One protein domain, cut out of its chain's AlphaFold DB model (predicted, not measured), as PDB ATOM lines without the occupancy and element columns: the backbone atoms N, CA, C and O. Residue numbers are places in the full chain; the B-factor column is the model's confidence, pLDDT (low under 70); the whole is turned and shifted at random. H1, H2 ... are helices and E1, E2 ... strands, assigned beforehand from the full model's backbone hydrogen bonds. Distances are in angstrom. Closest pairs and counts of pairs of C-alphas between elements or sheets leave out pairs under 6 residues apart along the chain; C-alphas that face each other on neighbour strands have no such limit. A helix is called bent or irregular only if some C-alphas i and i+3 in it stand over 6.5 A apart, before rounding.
ATOM      1  N   ASN A  65      47.009  89.930  44.710       77.62
ATOM      2  CA  ASN A  65      46.824  89.089  43.535       77.62
ATOM      3  C   ASN A  65      46.239  89.869  42.348       77.62
ATOM      4  O   ASN A  65      46.763  89.759  41.245       77.62
ATOM      5  N   ASP A  66      45.231  90.715  42.582       78.38
ATOM      6  CA  ASP A  66      44.634  91.549  41.529       78.38
ATOM      7  C   ASP A  66      45.658  92.552  40.991       78.38
ATOM      8  O   ASP A  66      45.780  92.757  39.785       78.38
ATOM      9  N   PHE A  67      46.446  93.152  41.891       80.38
ATOM     10  CA  PHE A  67      47.539  94.038  41.497       80.38
ATOM     11  C   PHE A  67      48.574  93.309  40.637       80.38
ATOM     12  O   PHE A  67      49.012  93.851  39.625       80.38
ATOM     13  N   PHE A  68      48.969  92.092  41.013       81.62
ATOM     14  CA  PHE A  68      49.944  91.315  40.255       81.62
ATOM     15  C   PHE A  68      49.414  90.834  38.911       81.62
ATOM     16  O   PHE A  68      50.159  90.851  37.931       81.62
ATOM     17  N   GLU A  69      48.138  90.470  38.836       80.62
ATOM     18  CA  GLU A  69      47.472  90.155  37.579       80.62
ATOM     19  C   GLU A  69      47.485  91.374  36.647       80.62
ATOM     20  O   GLU A  69      47.961  91.286  35.514       80.62
ATOM     21  N   ASP A  70      47.084  92.541  37.151       80.38
ATOM     22  CA  ASP A  70      47.090  93.799  36.401       80.38
ATOM     23  C   ASP A  70      48.512  94.241  35.998       80.38
ATOM     24  O   ASP A  70      48.731  94.782  34.907       80.38
ATOM     25  N   PHE A  71      49.497  93.987  36.862       82.94
ATOM     26  CA  PHE A  71      50.908  94.256  36.603       82.94
ATOM     27  C   PHE A  71      51.501  93.301  35.555       82.94
ATOM     28  O   PHE A  71      52.331  93.727  34.753       82.94
ATOM     29  N   SER A  72      51.077  92.034  35.523       82.12
ATOM     30  CA  SER A  72      51.547  91.028  34.550       82.12
ATOM     31  C   SER A  72      51.093  91.311  33.111       82.12
ATOM     32  O   SER A  72      51.715  90.885  32.142       82.12
ATOM     33  N   GLN A  73      50.020  92.086  32.953       82.25
ATOM     34  CA  GLN A  73      49.532  92.511  31.640       82.25
ATOM     35  C   GLN A  73      50.356  93.665  31.047       82.25
ATOM     36  O   GLN A  73      50.176  94.011  29.876       82.25
ATOM     37  N   GLN A  74      51.263  94.266  31.826       82.62
ATOM     38  CA  GLN A  74      52.099  95.365  31.356       82.62
ATOM     39  C   GLN A  74      53.221  94.854  30.451       82.62
ATOM     40  O   GLN A  74      53.971  93.941  30.785       82.62
ATOM     41  N   GLN A  75      53.354  95.492  29.292       83.50
ATOM     42  CA  GLN A  75      54.439  95.241  28.351       83.50
ATOM     43  C   GLN A  75      55.272  96.506  28.217       83.50
ATOM     44  O   GLN A  75      54.726  97.591  28.000       83.50
ATOM     45  N   PHE A  76      56.587  96.356  28.310       84.12
ATOM     46  CA  PHE A  76      57.530  97.458  28.150       84.12
ATOM     47  C   PHE A  76      58.364  97.254  26.895       84.12
ATOM     48  O   PHE A  76      58.697  96.122  26.537       84.12
ATOM     49  N   CYS A  77      58.713  98.355  26.241       80.75
ATOM     50  CA  CYS A  77      59.541  98.359  25.049       80.75
ATOM     51  C   CYS A  77      60.695  99.346  25.203       80.75
ATOM     52  O   CYS A  77      60.552 100.429  25.777       80.75
ATOM     53  N   ILE A  78      61.862  98.953  24.704       78.12
ATOM     54  CA  ILE A  78      63.065  99.783  24.715       78.12
ATOM     55  C   ILE A  78      63.359 100.202  23.274       78.12
ATOM     56  O   ILE A  78      63.706  99.332  22.472       78.12
ATOM     57  N   PRO A  79      63.249 101.496  22.921       64.81
ATOM     58  CA  PRO A  79      63.728 101.982  21.636       64.81
ATOM     59  C   PRO A  79      65.256 102.028  21.652       64.81
ATOM     60  O   PRO A  79      65.856 102.788  22.406       64.81
ATOM     61  N   LEU A  80      65.901 101.223  20.810       64.25
ATOM     62  CA  LEU A  80      67.366 101.207  20.682       64.25
ATOM     63  C   LEU A  80      67.865 101.887  19.392       64.25
ATOM     64  O   LEU A  80      69.067 101.908  19.139       64.25
ATOM     65  N   LYS A  81      66.964 102.467  18.584       53.41
ATOM     66  CA  LYS A  81      67.294 103.108  17.296       53.41
ATOM     67  C   LYS A  81      68.005 104.467  17.435       53.41
ATOM     68  O   LYS A  81      68.788 104.808  16.557       53.41
ATOM     69  N   ASP A  82      67.815 105.174  18.554       49.09
ATOM     70  CA  ASP A  82      68.399 106.507  18.821       49.09
ATOM     71  C   ASP A  82      69.496 106.510  19.910       49.09
ATOM     72  O   ASP A  82      69.897 107.558  20.416       49.09
ATOM     73  N   GLY A  83      70.024 105.333  20.261       50.91
ATOM     74  CA  GLY A  83      71.009 105.170  21.331       50.91
ATOM     75  C   GLY A  83      70.384 105.031  22.723       50.91
ATOM     76  O   GLY A  83      69.265 105.460  22.997       50.91
ATOM     77  N   ILE A  84      71.121 104.380  23.625       54.94
ATOM     78  CA  ILE A  84      70.691 104.135  25.006       54.94
ATOM     79  C   ILE A  84      70.648 105.462  25.785       54.94
ATOM     80  O   ILE A  84      71.686 106.012  26.155       54.94
ATOM     81  N   GLN A  85      69.443 105.946  26.097       53.22
ATOM     82  CA  GLN A  85      69.224 107.065  27.023       53.22
ATOM     83  C   GLN A  85      69.380 106.575  28.471       53.22
ATOM     84  O   GLN A  85      68.427 106.164  29.143       53.22
ATOM     85  N   ARG A  86      70.629 106.566  28.935       54.62
ATOM     86  CA  ARG A  86      71.034 106.161  30.283       54.62
ATOM     87  C   ARG A  86      70.883 107.349  31.245       54.62
ATOM     88  O   ARG A  86      71.629 108.315  31.124       54.62
ATOM     89  N   ARG A  87      69.955 107.286  32.212       50.38
ATOM     90  CA  ARG A  87      69.821 108.332  33.253       50.38
ATOM     91  C   ARG A  87      71.050 108.320  34.168       50.38
ATOM     92  O   ARG A  87      71.353 107.291  34.763       50.38
ATOM     93  N   GLU A  88      71.739 109.450  34.300       39.56
ATOM     94  CA  GLU A  88      72.815 109.621  35.283       39.56
ATOM     95  C   GLU A  88      72.237 109.592  36.706       39.56
ATOM     96  O   GLU A  88      71.401 110.422  37.069       39.56
ATOM     97  N   ASN A 110      57.012 105.392  54.799       43.84
ATOM     98  CA  ASN A 110      57.737 106.322  53.931       43.84
ATOM     99  C   ASN A 110      58.727 105.617  52.984       43.84
ATOM    100  O   ASN A 110      59.596 106.271  52.413       43.84
ATOM    101  N   SER A 111      58.652 104.290  52.859       57.47
ATOM    102  CA  SER A 111      59.580 103.511  52.035       57.47
ATOM    103  C   SER A 111      58.987 103.152  50.672       57.47
ATOM    104  O   SER A 111      57.804 102.830  50.570       57.47
ATOM    105  N   ASN A 112      59.826 103.212  49.632       66.12
ATOM    106  CA  ASN A 112      59.515 102.628  48.330       66.12
ATOM    107  C   ASN A 112      59.204 101.143  48.527       66.12
ATOM    108  O   ASN A 112      59.922 100.449  49.254       66.12
ATOM    109  N   VAL A 113      58.153 100.658  47.874       75.19
ATOM    110  CA  VAL A 113      57.762  99.251  47.981       75.19
ATOM    111  C   VAL A 113      58.484  98.443  46.914       75.19
ATOM    112  O   VAL A 113      58.490  98.834  45.746       75.19
ATOM    113  N   SER A 114      59.089  97.327  47.328       78.06
ATOM    114  CA  SER A 114      59.831  96.430  46.447       78.06
ATOM    115  C   SER A 114      59.292  95.002  46.484       78.06
ATOM    116  O   SER A 114      59.134  94.445  47.573       78.06
ATOM    117  N   PHE A 115      59.083  94.393  45.320       82.12
ATOM    118  CA  PHE A 115      58.607  93.014  45.170       82.12
ATOM    119  C   PHE A 115      59.325  92.292  44.022       82.12
ATOM    120  O   PHE A 115      59.782  92.924  43.071       82.12
ATOM    121  N   SER A 116      59.436  90.965  44.111       82.31
ATOM    122  CA  SER A 116      60.065  90.141  43.070       82.31
ATOM    123  C   SER A 116      59.081  89.766  41.961       82.31
ATOM    124  O   SER A 116      57.940  89.405  42.239       82.31
ATOM    125  N   VAL A 117      59.549  89.788  40.712       84.69
ATOM    126  CA  VAL A 117      58.824  89.338  39.512       84.69
ATOM    127  C   VAL A 117      59.746  88.559  38.583       84.69
ATOM    128  O   VAL A 117      60.969  88.701  38.654       84.69
ATOM    129  N   ASN A 118      59.166  87.783  37.672       85.56
ATOM    130  CA  ASN A 118      59.896  87.261  36.525       85.56
ATOM    131  C   ASN A 118      59.665  88.162  35.317       85.56
ATOM    132  O   ASN A 118      58.571  88.678  35.106       85.56
ATOM    133  N   LEU A 119      60.708  88.351  34.523       85.12
ATOM    134  CA  LEU A 119      60.654  89.077  33.267       85.12
ATOM    135  C   LEU A 119      60.972  88.120  32.127       85.12
ATOM    136  O   LEU A 119      61.941  87.361  32.203       85.12
ATOM    137  N   GLU A 120      60.187  88.196  31.062       85.75
ATOM    138  CA  GLU A 120      60.457  87.523  29.798       85.75
ATOM    139  C   GLU A 120      60.913  88.557  28.764       85.75
ATOM    140  O   GLU A 120      60.212  89.525  28.460       85.75
ATOM    141  N   LEU A 121      62.123  88.361  28.248       81.62
ATOM    142  CA  LEU A 121      62.806  89.273  27.342       81.62
ATOM    143  C   LEU A 121      62.741  88.727  25.914       81.62
ATOM    144  O   LEU A 121      63.331  87.685  25.626       81.62
ATOM    145  N   HIS A 122      62.074  89.446  25.011       81.19
ATOM    146  CA  HIS A 122      62.010  89.127  23.583       81.19
ATOM    147  C   HIS A 122      62.829  90.130  22.777       81.19
ATOM    148  O   HIS A 122      62.543  91.329  22.783       81.19
ATOM    149  N   LEU A 123      63.832  89.629  22.057       77.31
ATOM    150  CA  LEU A 123      64.676  90.442  21.189       77.31
ATOM    151  C   LEU A 123      64.199  90.345  19.744       77.31
ATOM    152  O   LEU A 123      63.967  89.245  19.239       77.31
ATOM    153  N   ALA A 124      64.108  91.495  19.081       71.56
ATOM    154  CA  ALA A 124      63.774  91.572  17.665       71.56
ATOM    155  C   ALA A 124      64.945  91.203  16.736       71.56
ATOM    156  O   ALA A 124      64.718  90.632  15.671       71.56
ATOM    157  N   ASP A 125      66.185  91.519  17.126       71.31
ATOM    158  CA  ASP A 125      67.383  91.266  16.319       71.31
ATOM    159  C   ASP A 125      68.595  90.897  17.198       71.31
ATOM    160  O   ASP A 125      68.831  91.473  18.264       71.31
ATOM    161  N   SER A 126      69.392  89.934  16.731       68.31
ATOM    162  CA  SER A 126      70.608  89.451  17.394       68.31
ATOM    163  C   SER A 126      71.740  90.484  17.389       68.31
ATOM    164  O   SER A 126      72.592  90.464  18.279       68.31
ATOM    165  N   SER A 127      71.723  91.447  16.458       64.94
ATOM    166  CA  SER A 127      72.675  92.573  16.428       64.94
ATOM    167  C   SER A 127      72.612  93.455  17.687       64.94
ATOM    168  O   SER A 127      73.572  94.152  18.023       64.94
ATOM    169  N   MET A 128      71.502  93.381  18.426       63.19
ATOM    170  CA  MET A 128      71.204  94.211  19.594       63.19
ATOM    171  C   MET A 128      71.709  93.594  20.903       63.19
ATOM    172  O   MET A 128      71.806  94.289  21.912       63.19
ATOM    173  N   LEU A 129      72.100  92.314  20.880       66.12
ATOM    174  CA  LEU A 129      72.549  91.551  22.047       66.12
ATOM    175  C   LEU A 129      73.681  92.227  22.816       66.12
ATOM    176  O   LEU A 129      73.644  92.284  24.041       66.12
ATOM    177  N   GLN A 130      74.666  92.776  22.101       65.81
ATOM    178  CA  GLN A 130      75.861  93.372  22.707       65.81
ATOM    179  C   GLN A 130      75.544  94.564  23.617       65.81
ATOM    180  O   GLN A 130      76.309  94.848  24.533       65.81
ATOM    181  N   GLN A 131      74.421  95.246  23.385       67.06
ATOM    182  CA  GLN A 131      74.004  96.401  24.179       67.06
ATOM    183  C   GLN A 131      73.280  96.001  25.474       67.06
ATOM    184  O   GLN A 131      73.170  96.820  26.385       67.06
ATOM    185  N   LEU A 132      72.799  94.754  25.557       68.38
ATOM    186  CA  LEU A 132      72.078  94.233  26.716       68.38
ATOM    187  C   LEU A 132      72.951  93.418  27.675       68.38
ATOM    188  O   LEU A 132      72.591  93.274  28.845       68.38
ATOM    189  N   VAL A 133      74.091  92.899  27.207       72.69
ATOM    190  CA  VAL A 133      74.999  92.109  28.049       72.69
ATOM    191  C   VAL A 133      75.476  92.947  29.235       72.69
ATOM    192  O   VAL A 133      76.026  94.035  29.069       72.69
ATOM    193  N   GLY A 134      75.292  92.422  30.446       70.88
ATOM    194  CA  GLY A 134      75.743  93.085  31.670       70.88
ATOM    195  C   GLY A 134      74.794  94.158  32.213       70.88
ATOM    196  O   GLY A 134      75.126  94.779  33.222       70.88
ATOM    197  N   LEU A 135      73.624  94.380  31.598       73.56
ATOM    198  CA  LEU A 135      72.585  95.219  32.198       73.56
ATOM    199  C   LEU A 135      72.059  94.570  33.479       73.56
ATOM    200  O   LEU A 135      71.722  93.387  33.491       73.56
ATOM    201  N   THR A 136      71.959  95.371  34.538       77.25
ATOM    202  CA  THR A 136      71.440  94.940  35.846       77.25
ATOM    203  C   THR A 136      70.242  95.762  36.308       77.25
ATOM    204  O   THR A 136      69.612  95.411  37.301       77.25
ATOM    205  N   SER A 137      69.923  96.876  35.641       81.31
ATOM    206  CA  SER A 137      68.830  97.766  36.044       81.31
ATOM    207  C   SER A 137      68.088  98.354  34.842       81.31
ATOM    208  O   SER A 137      68.705  98.892  33.921       81.31
ATOM    209  N   LEU A 138      66.758  98.287  34.879       83.94
ATOM    210  CA  LEU A 138      65.841  98.929  33.933       83.94
ATOM    211  C   LEU A 138      64.951  99.912  34.702       83.94
ATOM    212  O   LEU A 138      64.666  99.693  35.877       83.94
ATOM    213  N   SER A 139      64.489 100.983  34.067       87.25
ATOM    214  CA  SER A 139      63.556 101.932  34.685       87.25
ATOM    215  C   SER A 139      62.462 102.351  33.721       87.25
ATOM    216  O   SER A 139      62.732 102.563  32.544       87.25
ATOM    217  N   SER A 140      61.249 102.534  34.219       85.56
ATOM    218  CA  SER A 140      60.111 103.019  33.443       85.56
ATOM    219  C   SER A 140      59.277 103.984  34.268       85.56
ATOM    220  O   SER A 140      59.285 103.914  35.494       85.56
ATOM    221  N   THR A 141      58.525 104.841  33.593       84.56
ATOM    222  CA  THR A 141      57.501 105.683  34.209       84.56
ATOM    223  C   THR A 141      56.171 105.301  33.572       84.56
ATOM    224  O   THR A 141      56.052 105.294  32.348       84.56
ATOM    225  N   VAL A 142      55.193 104.919  34.395       84.38
ATOM    226  CA  VAL A 142      53.893 104.410  33.930       84.38
ATOM    227  C   VAL A 142      52.764 105.214  34.572       84.38
ATOM    228  O   VAL A 142      52.834 105.490  35.772       84.38
ATOM    229  N   PRO A 143      51.690 105.550  33.837       82.56
ATOM    230  CA  PRO A 143      50.513 106.163  34.436       82.56
ATOM    231  C   PRO A 143      49.906 105.263  35.516       82.56
ATOM    232  O   PRO A 143      49.641 104.081  35.276       82.56
ATOM    233  N   ALA A 144      49.619 105.819  36.694       80.50
ATOM    234  CA  ALA A 144      49.151 105.035  37.842       80.50
ATOM    235  C   ALA A 144      47.841 104.278  37.553       80.50
ATOM    236  O   ALA A 144      47.593 103.204  38.102       80.50
ATOM    237  N   ILE A 145      47.018 104.817  36.649       78.00
ATOM    238  CA  ILE A 145      45.764 104.202  36.207       78.00
ATOM    239  C   ILE A 145      45.972 102.885  35.441       78.00
ATOM    240  O   ILE A 145      45.110 102.013  35.517       78.00
ATOM    241  N   GLN A 146      47.099 102.707  34.738       75.75
ATOM    242  CA  GLN A 146      47.367 101.496  33.945       75.75
ATOM    243  C   GLN A 146      47.681 100.292  34.833       75.75
ATOM    244  O   GLN A 146      47.218  99.189  34.572       75.75
ATOM    245  N   ILE A 147      48.385 100.540  35.931       76.50
ATOM    246  CA  ILE A 147      48.660  99.584  37.013       76.50
ATOM    247  C   ILE A 147      47.582  99.607  38.102       76.50
ATOM    248  O   ILE A 147      47.782  99.073  39.192       76.50
ATOM    249  N   LYS A 148      46.449 100.267  37.813       76.62
ATOM    250  CA  LYS A 148      45.260 100.371  38.667       76.62
ATOM    251  C   LYS A 148      45.571 100.743  40.126       76.62
ATOM    252  O   LYS A 148      44.865 100.321  41.044       76.62
ATOM    253  N   LEU A 149      46.591 101.576  40.324       75.06
ATOM    254  CA  LEU A 149      46.888 102.188  41.612       75.06
ATOM    255  C   LEU A 149      45.886 103.307  41.914       75.06
ATOM    256  O   LEU A 149      45.202 103.837  41.036       75.06
ATOM    257  N   ASN A 150      45.795 103.666  43.193       67.56
ATOM    258  CA  ASN A 150      44.894 104.712  43.661       67.56
ATOM    259  C   ASN A 150      45.159 106.054  42.935       67.56
ATOM    260  O   ASN A 150      46.311 106.426  42.711       67.56
ATOM    261  N   LYS A 151      44.095 106.820  42.647       65.00
ATOM    262  CA  LYS A 151      44.062 108.074  41.855       65.00
ATOM    263  C   LYS A 151      44.858 109.254  42.441       65.00
ATOM    264  O   LYS A 151      44.664 110.394  42.037       65.00
ATOM    265  N   LYS A 152      45.697 109.017  43.445       69.25
ATOM    266  CA  LYS A 152      46.554 110.039  44.054       69.25
ATOM    267  C   LYS A 152      47.816 110.308  43.228       69.25
ATOM    268  O   LYS A 152      48.429 111.356  43.400       69.25
ATOM    269  N   TYR A 153      48.209 109.358  42.387       72.88
ATOM    270  CA  TYR A 153      49.381 109.455  41.526       72.88
ATOM    271  C   TYR A 153      48.915 109.579  40.080       72.88
ATOM    272  O   TYR A 153      48.037 108.826  39.665       72.88
ATOM    273  N   ASP A 154      49.500 110.509  39.332       78.19
ATOM    274  CA  ASP A 154      49.286 110.600  37.887       78.19
ATOM    275  C   ASP A 154      50.211 109.601  37.174       78.19
ATOM    276  O   ASP A 154      49.760 108.764  36.390       78.19
ATOM    277  N   GLU A 155      51.491 109.602  37.554       82.88
ATOM    278  CA  GLU A 155      52.531 108.702  37.060       82.88
ATOM    279  C   GLU A 155      53.326 108.081  38.214       82.88
ATOM    280  O   GLU A 155      53.402 108.630  39.318       82.88
ATOM    281  N   VAL A 156      53.902 106.909  37.954       83.38
ATOM    282  CA  VAL A 156      54.689 106.135  38.911       83.38
ATOM    283  C   VAL A 156      55.996 105.701  38.273       83.38
ATOM    284  O   VAL A 156      56.005 104.999  37.261       83.38
ATOM    285  N   ASP A 157      57.096 106.077  38.919       86.44
ATOM    286  CA  ASP A 157      58.421 105.582  38.579       86.44
ATOM    287  C   ASP A 157      58.594 104.147  39.077       86.44
ATOM    288  O   ASP A 157      58.307 103.818  40.234       86.44
ATOM    289  N   MET A 158      59.090 103.296  38.190       86.19
ATOM    290  CA  MET A 158      59.387 101.897  38.441       86.19
ATOM    291  C   MET A 158      60.833 101.605  38.089       86.19
ATOM    292  O   MET A 158      61.280 101.901  36.981       86.19
ATOM    293  N   THR A 159      61.537 100.937  38.991       86.62
ATOM    294  CA  THR A 159      62.898 100.459  38.740       86.62
ATOM    295  C   THR A 159      62.945  98.953  38.910       86.62
ATOM    296  O   THR A 159      62.502  98.428  39.926       86.62
ATOM    297  N   PHE A 160      63.491  98.257  37.921       86.81
ATOM    298  CA  PHE A 160      63.616  96.811  37.865       86.81
ATOM    299  C   PHE A 160      65.091  96.461  38.018       86.81
ATOM    300  O   PHE A 160      65.893  96.736  37.128       86.81
ATOM    301  N   HIS A 161      65.451  95.855  39.140       85.25
ATOM    302  CA  HIS A 161      66.800  95.372  39.406       85.25
ATOM    303  C   HIS A 161      66.873  93.886  39.081       85.25
ATOM    304  O   HIS A 161      66.239  93.071  39.748       85.25
ATOM    305  N   LEU A 162      67.628  93.525  38.054       83.12
ATOM    306  CA  LEU A 162      67.795  92.133  37.662       83.12
ATOM    307  C   LEU A 162      68.653  91.417  38.710       83.12
ATOM    308  O   LEU A 162      69.711  91.907  39.104       83.12
ATOM    309  N   THR A 163      68.196  90.253  39.166       78.69
ATOM    310  CA  THR A 163      68.936  89.431  40.141       78.69
ATOM    311  C   THR A 163      70.216  88.846  39.553       78.69
ATOM    312  O   THR A 163      71.147  88.518  40.286       78.69
ATOM    313  N   GLN A 164      70.252  88.722  38.228       74.69
ATOM    314  CA  GLN A 164      71.370  88.232  37.441       74.69
ATOM    315  C   GLN A 164      71.502  89.113  36.191       74.69
ATOM    316  O   GLN A 164      70.479  89.572  35.672       74.69
ATOM    317  N   PRO A 165      72.727  89.377  35.701       71.31
ATOM    318  CA  PRO A 165      72.917  90.049  34.421       71.31
ATOM    319  C   PRO A 165      72.220  89.288  33.292       71.31
ATOM    320  O   PRO A 165      72.130  88.062  33.335       71.31
ATOM    321  N   ILE A 166      71.762  90.002  32.264       73.19
ATOM    322  CA  ILE A 166      71.145  89.368  31.093       73.19
ATOM    323  C   ILE A 166      72.173  88.456  30.411       73.19
ATOM    324  O   ILE A 166      73.188  88.926  29.891       73.19
ATOM    325  N   GLU A 167      71.887  87.157  30.405       70.12
ATOM    326  CA  GLU A 167      72.608  86.181  29.596       70.12
ATOM    327  C   GLU A 167      72.133  86.250  28.139       70.12
ATOM    328  O   GLU A 167      70.969  86.539  27.852       70.12
ATOM    329  N   LEU A 168      73.053  85.996  27.208       65.12
ATOM    330  CA  LEU A 168      72.786  86.034  25.772       65.12
ATOM    331  C   LEU A 168      71.778  84.929  25.392       65.12
ATOM    332  O   LEU A 168      72.120  83.752  25.534       65.12
ATOM    333  N   PRO A 169      70.569  85.251  24.889       68.88
ATOM    334  CA  PRO A 169      69.676  84.238  24.339       68.88
ATOM    335  C   PRO A 169      70.309  83.522  23.145       68.88
ATOM    336  O   PRO A 169      71.083  84.100  22.377       68.88
ATOM    337  N   SER A 170      69.933  82.254  22.966       67.31
ATOM    338  CA  SER A 170      70.275  81.503  21.762       67.31
ATOM    339  C   SER A 170      69.471  82.064  20.587       67.31
ATOM    340  O   SER A 170      68.237  82.086  20.615       67.31
ATOM    341  N   CYS A 171      70.169  82.563  19.569       72.50
ATOM    342  CA  CYS A 171      69.545  83.103  18.367       72.50
ATOM    343  C   CYS A 171      69.881  82.223  17.168       72.50
ATOM    344  O   CYS A 171      71.051  81.946  16.895       72.50
ATOM    345  N   GLU A 172      68.853  81.823  16.429       73.06
ATOM    346  CA  GLU A 172      68.984  81.095  15.174       73.06
ATOM    347  C   GLU A 172      68.681  82.078  14.033       73.06
ATOM    348  O   GLU A 172      67.536  82.442  13.760       73.06
ATOM    349  N   GLY A 173      69.737  82.615  13.418       72.62
ATOM    350  CA  GLY A 173      69.618  83.671  12.409       72.62
ATOM    351  C   GLY A 173      69.189  85.020  13.002       72.62
ATOM    352  O   GLY A 173      69.918  85.616  13.794       72.62
ATOM    353  N   LYS A 174      68.027  85.532  12.570       67.06
ATOM    354  CA  LYS A 174      67.463  86.818  13.034       67.06
ATOM    355  C   LYS A 174      66.505  86.676  14.219       67.06
ATOM    356  O   LYS A 174      66.111  87.681  14.790       67.06
ATOM    357  N   THR A 175      66.118  85.455  14.578       69.81
ATOM    358  CA  THR A 175      65.138  85.193  15.639       69.81
ATOM    359  C   THR A 175      65.825  84.661  16.889       69.81
ATOM    360  O   THR A 175      66.600  83.707  16.811       69.81
ATOM    361  N   CYS A 176      65.525  85.262  18.039       75.62
ATOM    362  CA  CYS A 176      66.066  84.874  19.340       75.62
ATOM    363  C   CYS A 176      64.983  84.227  20.209       75.62
ATOM    364  O   CYS A 176      63.844  84.700  20.241       75.62
ATOM    365  N   SER A 177      65.335  83.159  20.930       80.19
ATOM    366  CA  SER A 177      64.448  82.589  21.950       80.19
ATOM    367  C   SER A 177      64.282  83.563  23.124       80.19
ATOM    368  O   SER A 177      65.260  84.230  23.475       80.19
ATOM    369  N   PRO A 178      63.103  83.636  23.765       78.12
ATOM    370  CA  PRO A 178      62.915  84.495  24.926       78.12
ATOM    371  C   PRO A 178      63.791  84.064  26.107       78.12
ATOM    372  O   PRO A 178      63.900  82.873  26.407       78.12
ATOM    373  N   SER A 179      64.389  85.040  26.795       80.25
ATOM    374  CA  SER A 179      65.150  84.819  28.033       80.25
ATOM    375  C   SER A 179      64.297  85.158  29.249       80.25
ATOM    376  O   SER A 179      63.687  86.226  29.295       80.25
ATOM    377  N   LYS A 180      64.293  84.284  30.260       84.81
ATOM    378  CA  LYS A 180      63.613  84.529  31.539       84.81
ATOM    379  C   LYS A 180      64.612  84.989  32.596       84.81
ATOM    380  O   LYS A 180      65.611  84.313  32.825       84.81
ATOM    381  N   VAL A 181      64.338  86.116  33.250       83.88
ATOM    382  CA  VAL A 181      65.181  86.661  34.325       83.88
ATOM    383  C   VAL A 181      64.328  87.099  35.510       83.88
ATOM    384  O   VAL A 181      63.304  87.754  35.345       83.88
ATOM    385  N   ALA A 182      64.751  86.754  36.724       84.81
ATOM    386  CA  ALA A 182      64.110  87.255  37.933       84.81
ATOM    387  C   ALA A 182      64.581  88.688  38.223       84.81
ATOM    388  O   ALA A 182      65.783  88.981  38.181       84.81
ATOM    389  N   ALA A 183      63.645  89.571  38.554       85.06
ATOM    390  CA  ALA A 183      63.895  90.978  38.823       85.06
ATOM    391  C   ALA A 183      63.169  91.451  40.084       85.06
ATOM    392  O   ALA A 183      62.081  90.992  40.416       85.06
ATOM    393  N   CYS A 184      63.763  92.423  40.762       85.75
ATOM    394  CA  CYS A 184      63.140  93.150  41.846       85.75
ATOM    395  C   CYS A 184      62.584  94.479  41.338       85.75
ATOM    396  O   CYS A 184      63.348  95.343  40.906       85.75
ATOM    397  N   VAL A 185      61.273  94.664  41.426       85.88
ATOM    398  CA  VAL A 185      60.597  95.907  41.048       85.88
ATOM    399  C   VAL A 185      60.482  96.796  42.270       85.88
ATOM    400  O   VAL A 185      60.007  96.350  43.306       85.88
ATOM    401  N   THR A 186      60.890  98.053  42.145       84.88
ATOM    402  CA  THR A 186      60.710  99.098  43.154       84.88
ATOM    403  C   THR A 186      59.792 100.175  42.598       84.88
ATOM    404  O   THR A 186      60.085 100.734  41.542       84.88
ATOM    405  N   LEU A 187      58.708 100.479  43.312       84.12
ATOM    406  CA  LEU A 187      57.763 101.533  42.942       84.12
ATOM    407  C   LEU A 187      58.030 102.814  43.737       84.12
ATOM    408  O   LEU A 187      58.150 102.780  44.965       84.12
ATOM    409  N   GLY A 188      58.033 103.954  43.049       81.12
ATOM    410  CA  GLY A 188      58.112 105.299  43.628       81.12
ATOM    411  C   GLY A 188      56.807 105.777  44.276       81.12
ATOM    412  O   GLY A 188      56.437 106.940  44.129       81.12
ATOM    413  N   VAL A 189      56.075 104.894  44.962       76.56
ATOM    414  CA  VAL A 189      54.813 105.220  45.648       76.56
ATOM    415  C   VAL A 189      54.897 104.935  47.138       76.56
ATOM    416  O   VAL A 189      55.709 104.141  47.604       76.56
ATOM    417  N   THR A 190      54.009 105.577  47.900       74.31
ATOM    418  CA  THR A 190      53.852 105.272  49.325       74.31
ATOM    419  C   THR A 190      53.079 103.972  49.507       74.31
ATOM    420  O   THR A 190      52.194 103.652  48.715       74.31
ATOM    421  N   GLN A 191      53.333 103.255  50.602       70.12
ATOM    422  CA  GLN A 191      52.651 101.992  50.894       70.12
ATOM    423  C   GLN A 191      51.118 102.121  50.973       70.12
ATOM    424  O   GLN A 191      50.405 101.179  50.657       70.12
ATOM    425  N   LYS A 192      50.594 103.305  51.319       70.19
ATOM    426  CA  LYS A 192      49.144 103.589  51.332       70.19
ATOM    427  C   LYS A 192      48.497 103.589  49.941       70.19
ATOM    428  O   LYS A 192      47.277 103.657  49.842       70.19
ATOM    429  N   ALA A 193      49.299 103.614  48.879       71.50
ATOM    430  CA  ALA A 193      48.833 103.579  47.496       71.50
ATOM    431  C   ALA A 193      48.599 102.153  46.978       71.50
ATOM    432  O   ALA A 193      47.996 101.995  45.919       71.50
ATOM    433  N   LEU A 194      49.110 101.152  47.700       72.88
ATOM    434  CA  LEU A 194      49.113  99.743  47.325       72.88
ATOM    435  C   LEU A 194      48.056  98.955  48.112       72.88
ATOM    436  O   LEU A 194      47.630  99.416  49.177       72.88
ATOM    437  N   PRO A 195      47.661  97.768  47.612       69.88
ATOM    438  CA  PRO A 195      46.820  96.837  48.349       69.88
ATOM    439  C   PRO A 195      47.319  96.597  49.782       69.88
ATOM    440  O   PRO A 195      48.528  96.428  49.998       69.88
ATOM    441  N   PRO A 196      46.421  96.551  50.781       66.19
ATOM    442  CA  PRO A 196      46.805  96.148  52.125       66.19
ATOM    443  C   PRO A 196      47.365  94.721  52.094       66.19
ATOM    444  O   PRO A 196      46.873  93.852  51.379       66.19
ATOM    445  N   ILE A 197      48.424  94.464  52.864       60.16
ATOM    446  CA  ILE A 197      49.005  93.121  52.962       60.16
ATOM    447  C   ILE A 197      48.022  92.251  53.742       60.16
ATOM    448  O   ILE A 197      47.837  92.426  54.949       60.16
ATOM    449  N   THR A 198      47.357  91.335  53.047       56.03
ATOM    450  CA  THR A 198      46.463  90.351  53.651       56.03
ATOM    451  C   THR A 198      47.223  89.045  53.906       56.03
ATOM    452  O   THR A 198      48.232  88.749  53.273       56.03
ATOM    453  N   HIS A 199      46.748  88.236  54.857       49.50
ATOM    454  CA  HIS A 199      47.363  86.949  55.219       49.50
ATOM    455  C   HIS A 199      47.387  85.908  54.079       49.50
ATOM    456  O   HIS A 199      47.953  84.835  54.271       49.50
ATOM    457  N   ALA A 200      46.759  86.187  52.930       48.28
ATOM    458  CA  ALA A 200      46.618  85.237  51.832       48.28
ATOM    459  C   ALA A 200      47.832  85.223  50.888       48.28
ATOM    460  O   ALA A 200      48.233  84.149  50.456       48.28
ATOM    461  N   VAL A 201      48.443  86.380  50.597       54.31
ATOM    462  CA  VAL A 201      49.612  86.480  49.709       54.31
ATOM    463  C   VAL A 201      50.469  87.664  50.151       54.31
ATOM    464  O   VAL A 201      50.086  88.821  49.994       54.31
ATOM    465  N   HIS A 202      51.644  87.381  50.713       57.25
ATOM    466  CA  HIS A 202      52.650  88.409  50.963       57.25
ATOM    467  C   HIS A 202      53.502  88.534  49.690       57.25
ATOM    468  O   HIS A 202      54.037  87.512  49.249       57.25
ATOM    469  N   PRO A 203      53.664  89.729  49.084       63.81
ATOM    470  CA  PRO A 203      54.672  89.910  48.046       63.81
ATOM    471  C   PRO A 203      56.031  89.416  48.554       63.81
ATOM    472  O   PRO A 203      56.434  89.763  49.665       63.81
ATOM    473  N   GLN A 204      56.752  88.616  47.762       66.94
ATOM    474  CA  GLN A 204      58.136  88.287  48.096       66.94
ATOM    475  C   GLN A 204      58.963  89.572  48.033       66.94
ATOM    476  O   GLN A 204      59.324  90.055  46.957       66.94
ATOM    477  N   VAL A 205      59.201  90.159  49.205       70.50
ATOM    478  CA  VAL A 205      59.974  91.386  49.350       70.50
ATOM    479  C   VAL A 205      61.425  91.076  49.010       70.50
ATOM    480  O   VAL A 205      62.020  90.130  49.530       70.50
ATOM    481  N   CYS A 206      62.008  91.881  48.132       72.44
ATOM    482  CA  CYS A 206      63.396  91.707  47.743       72.44
ATOM    483  C   CYS A 206      64.342  91.992  48.912       72.44
ATOM    484  O   CYS A 206      64.170  92.961  49.656       72.44
ATOM    485  N   ASN A 207      65.410  91.204  49.027       63.94
ATOM    486  CA  ASN A 207      66.482  91.525  49.957       63.94
ATOM    487  C   ASN A 207      67.288  92.727  49.430       63.94
ATOM    488  O   ASN A 207      67.852  92.678  48.335       63.94
ATOM    489  N   LYS A 208      67.375  93.799  50.226       55.56
ATOM    490  CA  LYS A 208      68.086  95.044  49.881       55.56
ATOM    491  C   LYS A 208      69.565  94.820  49.540       55.56
ATOM    492  O   LYS A 208      70.143  95.619  48.810       55.56
ATOM    493  N   SER A 209      70.165  93.722  50.003       50.91
ATOM    494  CA  SER A 209      71.560  93.357  49.722       50.91
ATOM    495  C   SER A 209      71.861  93.046  48.246       50.91
ATOM    496  O   SER A 209      73.030  92.970  47.882       50.91
ATOM    497  N   LEU A 210      70.852  92.882  47.381       49.91
ATOM    498  CA  LEU A 210      71.043  92.654  45.938       49.91
ATOM    499  C   LEU A 210      71.130  93.949  45.104       49.91
ATOM    500  O   LEU A 210      71.497  93.892  43.936       49.91
ATOM    501  N   LEU A 211      70.860  95.126  45.685       52.97
ATOM    502  CA  LEU A 211      70.874  96.415  44.968       52.97
ATOM    503  C   LEU A 211      72.279  97.022  44.746       52.97
ATOM    504  O   LEU A 211      72.398  98.138  44.247       52.97
ATOM    505  N   HIS A 212      73.361  96.327  45.108       43.84
ATOM    506  CA  HIS A 212      74.704  96.920  45.211       43.84
ATOM    507  C   HIS A 212      75.474  97.127  43.892       43.84
ATOM    508  O   HIS A 212      76.609  97.597  43.929       43.84
ATOM    509  N   SER A 213      74.882  96.857  42.726       44.03
ATOM    510  CA  SER A 213      75.495  97.189  41.431       44.03
ATOM    511  C   SER A 213      74.568  98.089  40.616       44.03
ATOM    512  O   SER A 213      73.913  97.660  39.664       44.03
ATOM    513  N   LEU A 214      74.479  99.357  41.033       51.44
ATOM    514  CA  LEU A 214      73.791 100.405  40.283       51.44
ATOM    515  C   LEU A 214      74.613 100.769  39.042       51.44
ATOM    516  O   LEU A 214      75.390 101.721  39.042       51.44
ATOM    517  N   SER A 215      74.427 100.015  37.961       55.53
ATOM    518  CA  SER A 215      74.582 100.605  36.633       55.53
ATOM    519  C   SER A 215      73.419 101.573  36.413       55.53
ATOM    520  O   SER A 215      72.293 101.266  36.807       55.53
ATOM    521  N   ASN A 216      73.672 102.725  35.791       62.31
ATOM    522  CA  ASN A 216      72.609 103.653  35.409       62.31
ATOM    523  C   ASN A 216      71.499 102.898  34.645       62.31
ATOM    524  O   ASN A 216      71.818 102.226  33.652       62.31
ATOM    525  N   PRO A 217      70.234 102.989  35.091       69.88
ATOM    526  CA  PRO A 217      69.170 102.160  34.556       69.88
ATOM    527  C   PRO A 217      68.870 102.521  33.103       69.88
ATOM    528  O   PRO A 217      68.928 103.689  32.699       69.88
ATOM    529  N   LEU A 218      68.552 101.498  32.314       75.94
ATOM    530  CA  LEU A 218      68.080 101.671  30.947       75.94
ATOM    531  C   LEU A 218      66.595 102.043  30.965       75.94
ATOM    532  O   LEU A 218      65.785 101.334  31.562       75.94
ATOM    533  N   THR A 219      66.244 103.150  30.311       80.12
ATOM    534  CA  THR A 219      64.859 103.629  30.271       80.12
ATOM    535  C   THR A 219      64.028 102.798  29.296       80.12
ATOM    536  O   THR A 219      64.420 102.616  28.146       80.12
ATOM    537  N   MET A 220      62.868 102.328  29.746       82.56
ATOM    538  CA  MET A 220      61.884 101.608  28.941       82.56
ATOM    539  C   MET A 220      60.526 102.305  28.986       82.56
ATOM    540  O   MET A 220      60.174 102.943  29.982       82.56
ATOM    541  N   LEU A 221      59.762 102.175  27.906       80.12
ATOM    542  CA  LEU A 221      58.467 102.823  27.718       80.12
ATOM    543  C   LEU A 221      57.340 101.786  27.776       80.12
ATOM    544  O   LEU A 221      57.497 100.695  27.221       80.12
ATOM    545  N   PRO A 222      56.203 102.088  28.421       77.38
ATOM    546  CA  PRO A 222      55.051 101.198  28.402       77.38
ATOM    547  C   PRO A 222      54.440 101.147  26.995       77.38
ATOM    548  O   PRO A 222      54.234 102.183  26.362       77.38
ATOM    549  N   LYS A 223      54.089  99.944  26.518       73.56
ATOM    550  CA  LYS A 223      53.534  99.720  25.168       73.56
ATOM    551  C   LYS A 223      52.295 100.583  24.883       73.56
ATOM    552  O   LYS A 223      52.093 101.032  23.765       73.56
ATOM    553  N   ASN A 224      51.465 100.836  25.894       65.12
ATOM    554  CA  ASN A 224      50.228 101.614  25.751       65.12
ATOM    555  C   ASN A 224      50.466 103.131  25.562       65.12
ATOM    556  O   ASN A 224      49.528 103.883  25.326       65.12
ATOM    557  N   GLN A 225      51.709 103.601  25.702       58.41
ATOM    558  CA  GLN A 225      52.098 104.998  25.482       58.41
ATOM    559  C   GLN A 225      52.885 105.185  24.173       58.41
ATOM    560  O   GLN A 225      53.223 106.312  23.816       58.41
ATOM    561  N   THR A 226      53.171 104.098  23.451       56.31
ATOM    562  CA  THR A 226      53.814 104.127  22.135       56.31
ATOM    563  C   THR A 226      52.765 103.942  21.045       56.31
ATOM    564  O   THR A 226      51.999 102.981  21.090       56.31
ATOM    565  N   ASP A 227      52.731 104.858  20.079       46.00
ATOM    566  CA  ASP A 227      51.925 104.714  18.866       46.00
ATOM    567  C   ASP A 227      52.579 103.636  17.980       46.00
ATOM    568  O   ASP A 227      53.786 103.685  17.739       46.00
ATOM    569  N   GLU A 228      51.782 102.658  17.546       45.47
ATOM    570  CA  GLU A 228      52.141 101.493  16.720       45.47
ATOM    571  C   GLU A 228      53.110 100.436  17.307       45.47
ATOM    572  O   GLU A 228      54.079 100.697  18.022       45.47
ATOM    573  N   ASP A 229      52.870  99.176  16.917       50.50
ATOM    574  CA  ASP A 229      53.707  97.996  17.189       50.50
ATOM    575  C   ASP A 229      55.191  98.160  16.759       50.50
ATOM    576  O   ASP A 229      56.024  97.321  17.102       50.50
ATOM    577  N   THR A 230      55.551  99.252  16.079       49.34
ATOM    578  CA  THR A 230      56.886  99.604  15.568       49.34
ATOM    579  C   THR A 230      57.948  99.815  16.653       49.34
ATOM    580  O   THR A 230      59.107  99.442  16.463       49.34
ATOM    581  N   TYR A 231      57.590 100.364  17.821       49.97
ATOM    582  CA  TYR A 231      58.558 100.571  18.917       49.97
ATOM    583  C   TYR A 231      59.064  99.257  19.523       49.97
ATOM    584  O   TYR A 231      60.190  99.183  20.019       49.97
ATOM    585  N   CYS A 232      58.234  98.215  19.470       58.97
ATOM    586  CA  CYS A 232      58.561  96.888  19.975       58.97
ATOM    587  C   CYS A 232      59.066  95.948  18.864       58.97
ATOM    588  O   CYS A 232      59.670  94.928  19.187       58.97
ATOM    589  N   THR A 233      58.841  96.261  17.577       57.72
ATOM    590  CA  THR A 233      59.359  95.459  16.449       57.72
ATOM    591  C   THR A 233      60.840  95.688  16.181       57.72
ATOM    592  O   THR A 233      61.481  94.795  15.646       57.72
ATOM    593  N   ASP A 234      61.379  96.849  16.562       59.84
ATOM    594  CA  ASP A 234      62.782  97.227  16.330       59.84
ATOM    595  C   ASP A 234      63.605  97.284  17.640       59.84
ATOM    596  O   ASP A 234      64.693  97.862  17.668       59.84
ATOM    597  N   GLY A 235      63.080  96.739  18.746       66.44
ATOM    598  CA  GLY A 235      63.620  96.927  20.098       66.44
ATOM    599  C   GLY A 235      63.625  95.674  20.979       66.44
ATOM    600  O   GLY A 235      63.518  94.542  20.503       66.44
ATOM    601  N   LEU A 236      63.758  95.885  22.293       73.81
ATOM    602  CA  LEU A 236      63.558  94.843  23.306       73.81
ATOM    603  C   LEU A 236      62.136  94.941  23.851       73.81
ATOM    604  O   LEU A 236      61.767  95.991  24.379       73.81
ATOM    605  N   LYS A 237      61.383  93.841  23.792       80.94
ATOM    606  CA  LYS A 237      60.093  93.705  24.473       80.94
ATOM    607  C   LYS A 237      60.281  92.957  25.795       80.94
ATOM    608  O   LYS A 237      60.907  91.900  25.825       80.94
ATOM    609  N   VAL A 238      59.717  93.498  26.869       81.06
ATOM    610  CA  VAL A 238      59.753  92.929  28.221       81.06
ATOM    611  C   VAL A 238      58.324  92.632  28.666       81.06
ATOM    612  O   VAL A 238      57.513  93.555  28.775       81.06
ATOM    613  N   ASN A 239      58.025  91.359  28.923       81.12
ATOM    614  CA  ASN A 239      56.780  90.940  29.565       81.12
ATOM    615  C   ASN A 239      57.038  90.678  31.051       81.12
ATOM    616  O   ASN A 239      58.082  90.136  31.418       81.12
ATOM    617  N   THR A 240      56.079  91.029  31.898       80.44
ATOM    618  CA  THR A 240      56.096  90.729  33.329       80.44
ATOM    619  C   THR A 240      55.302  89.447  33.593       80.44
ATOM    620  O   THR A 240      54.119  89.357  33.297       80.44
ATOM    621  N   GLU A 241      55.943  88.432  34.169       76.00
ATOM    622  CA  GLU A 241      55.286  87.210  34.643       76.00
ATOM    623  C   GLU A 241      55.238  87.225  36.178       76.00
ATOM    624  O   GLU A 241      56.256  87.426  36.854       76.00
ATOM    625  N   TYR A 242      54.053  86.988  36.741       67.44
ATOM    626  CA  TYR A 242      53.894  86.785  38.177       67.44
ATOM    627  C   TYR A 242      54.050  85.301  38.534       67.44
ATOM    628  O   TYR A 242      53.511  84.427  37.855       67.44
TER     629      TYR A 242
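This is residues 65 to 88 and 110 to 242 of the 244 residues of the protein "Putative transmembrane protein" of Stichopus japonicus (UniProt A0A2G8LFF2). Seven strands make a closed barrel, with the short helices H1 and H2 at its opposite ends and the small helix H3 outside it, over E1. Round the ring run E1, E6, E3, E4, E5, E2, E7 and back to E1, mixed, with E6 and E3 the one parallel pair. The printed part has 157 residues, with three named helices and seven named strands in the order H1 E1 E2 H2 E3 E4 E5 E6 H3 E7; the class is mixed, helices and strands, with under half of the residues in named elements. It is compact, with a radius of gyration of the C-alphas of 15.6 A, and spans 48 by 35 by 32 A.

Start at H1, residues 65 to 72: it is on the barrel and inside it, at a height over the sheet of only just 4.0 A, and its closest C-alpha pair with E7, residues 236 to 241, is Ser 72 and Thr 240, 4.7 A. Next comes E1, residues 75 to 78, antiparallel to E7, with N 238 and O 76 2.8 A apart. E2, residues 113 to 123, bends by 62 degrees at residue 116 and is antiparallel to E7, with N 122 and O 237 at 2.8 A. H2, residues 126 to 132, is on the barrel and irregular: C-alphas 127 and 130 are 7.1 A apart. E3, residues 137 to 143, E4, residues 155 to 162, and E5, residues 179 to 187, form a meander, each the antiparallel neighbour of the one before; look at N 140 and O 158, 2.8 A, and N 161 and O 184, 2.8 A. E5 is antiparallel to E2, with N 117 and O 183 at 2.8 A. E6, residues 218 to 222, is parallel to E3, N 220 and O 139 at 2.8 A, and antiparallel to E1, N 77 and O 221 at 2.8 A. H3, residues 230 to 233, lies outside the barrel at a height over the sheet of 7.6 A, only just over E1, on which 3 of its 4 C-alphas fall. In H1 every O i to N i+4 pair is within hydrogen-bond range; in H2 0 of 3 are, beside 3 of 4 O i to N i+3 pairs, and H3 is too short for an O i to N i+4 pair.

Find C-alpha 65 at (46.824, 89.089, 43.535), where H1 begins. From C-alpha 113 at (57.762, 99.251, 47.981), E2 runs 29.0 A to C-alpha 123. E3 measures 20.2 A, E4 22.5 A, E5 23.6 A and E7 16.0 A, ending with C-alpha 241 at (55.286, 87.210, 34.643).

The C-alphas farthest apart are those of Asn 110 and Gly 173, 48.8 A. Residues 89 to 109 are not printed, and C-alphas 88 and 110 are 24.2 A apart across that cut. The links E3 to E4, E4 to E5 and E5 to E6 are long. The mean pLDDT of the printed part is 71.1, and 62 residues are under 70, among them 79 to 88, 207 to 217 and 224 to 235.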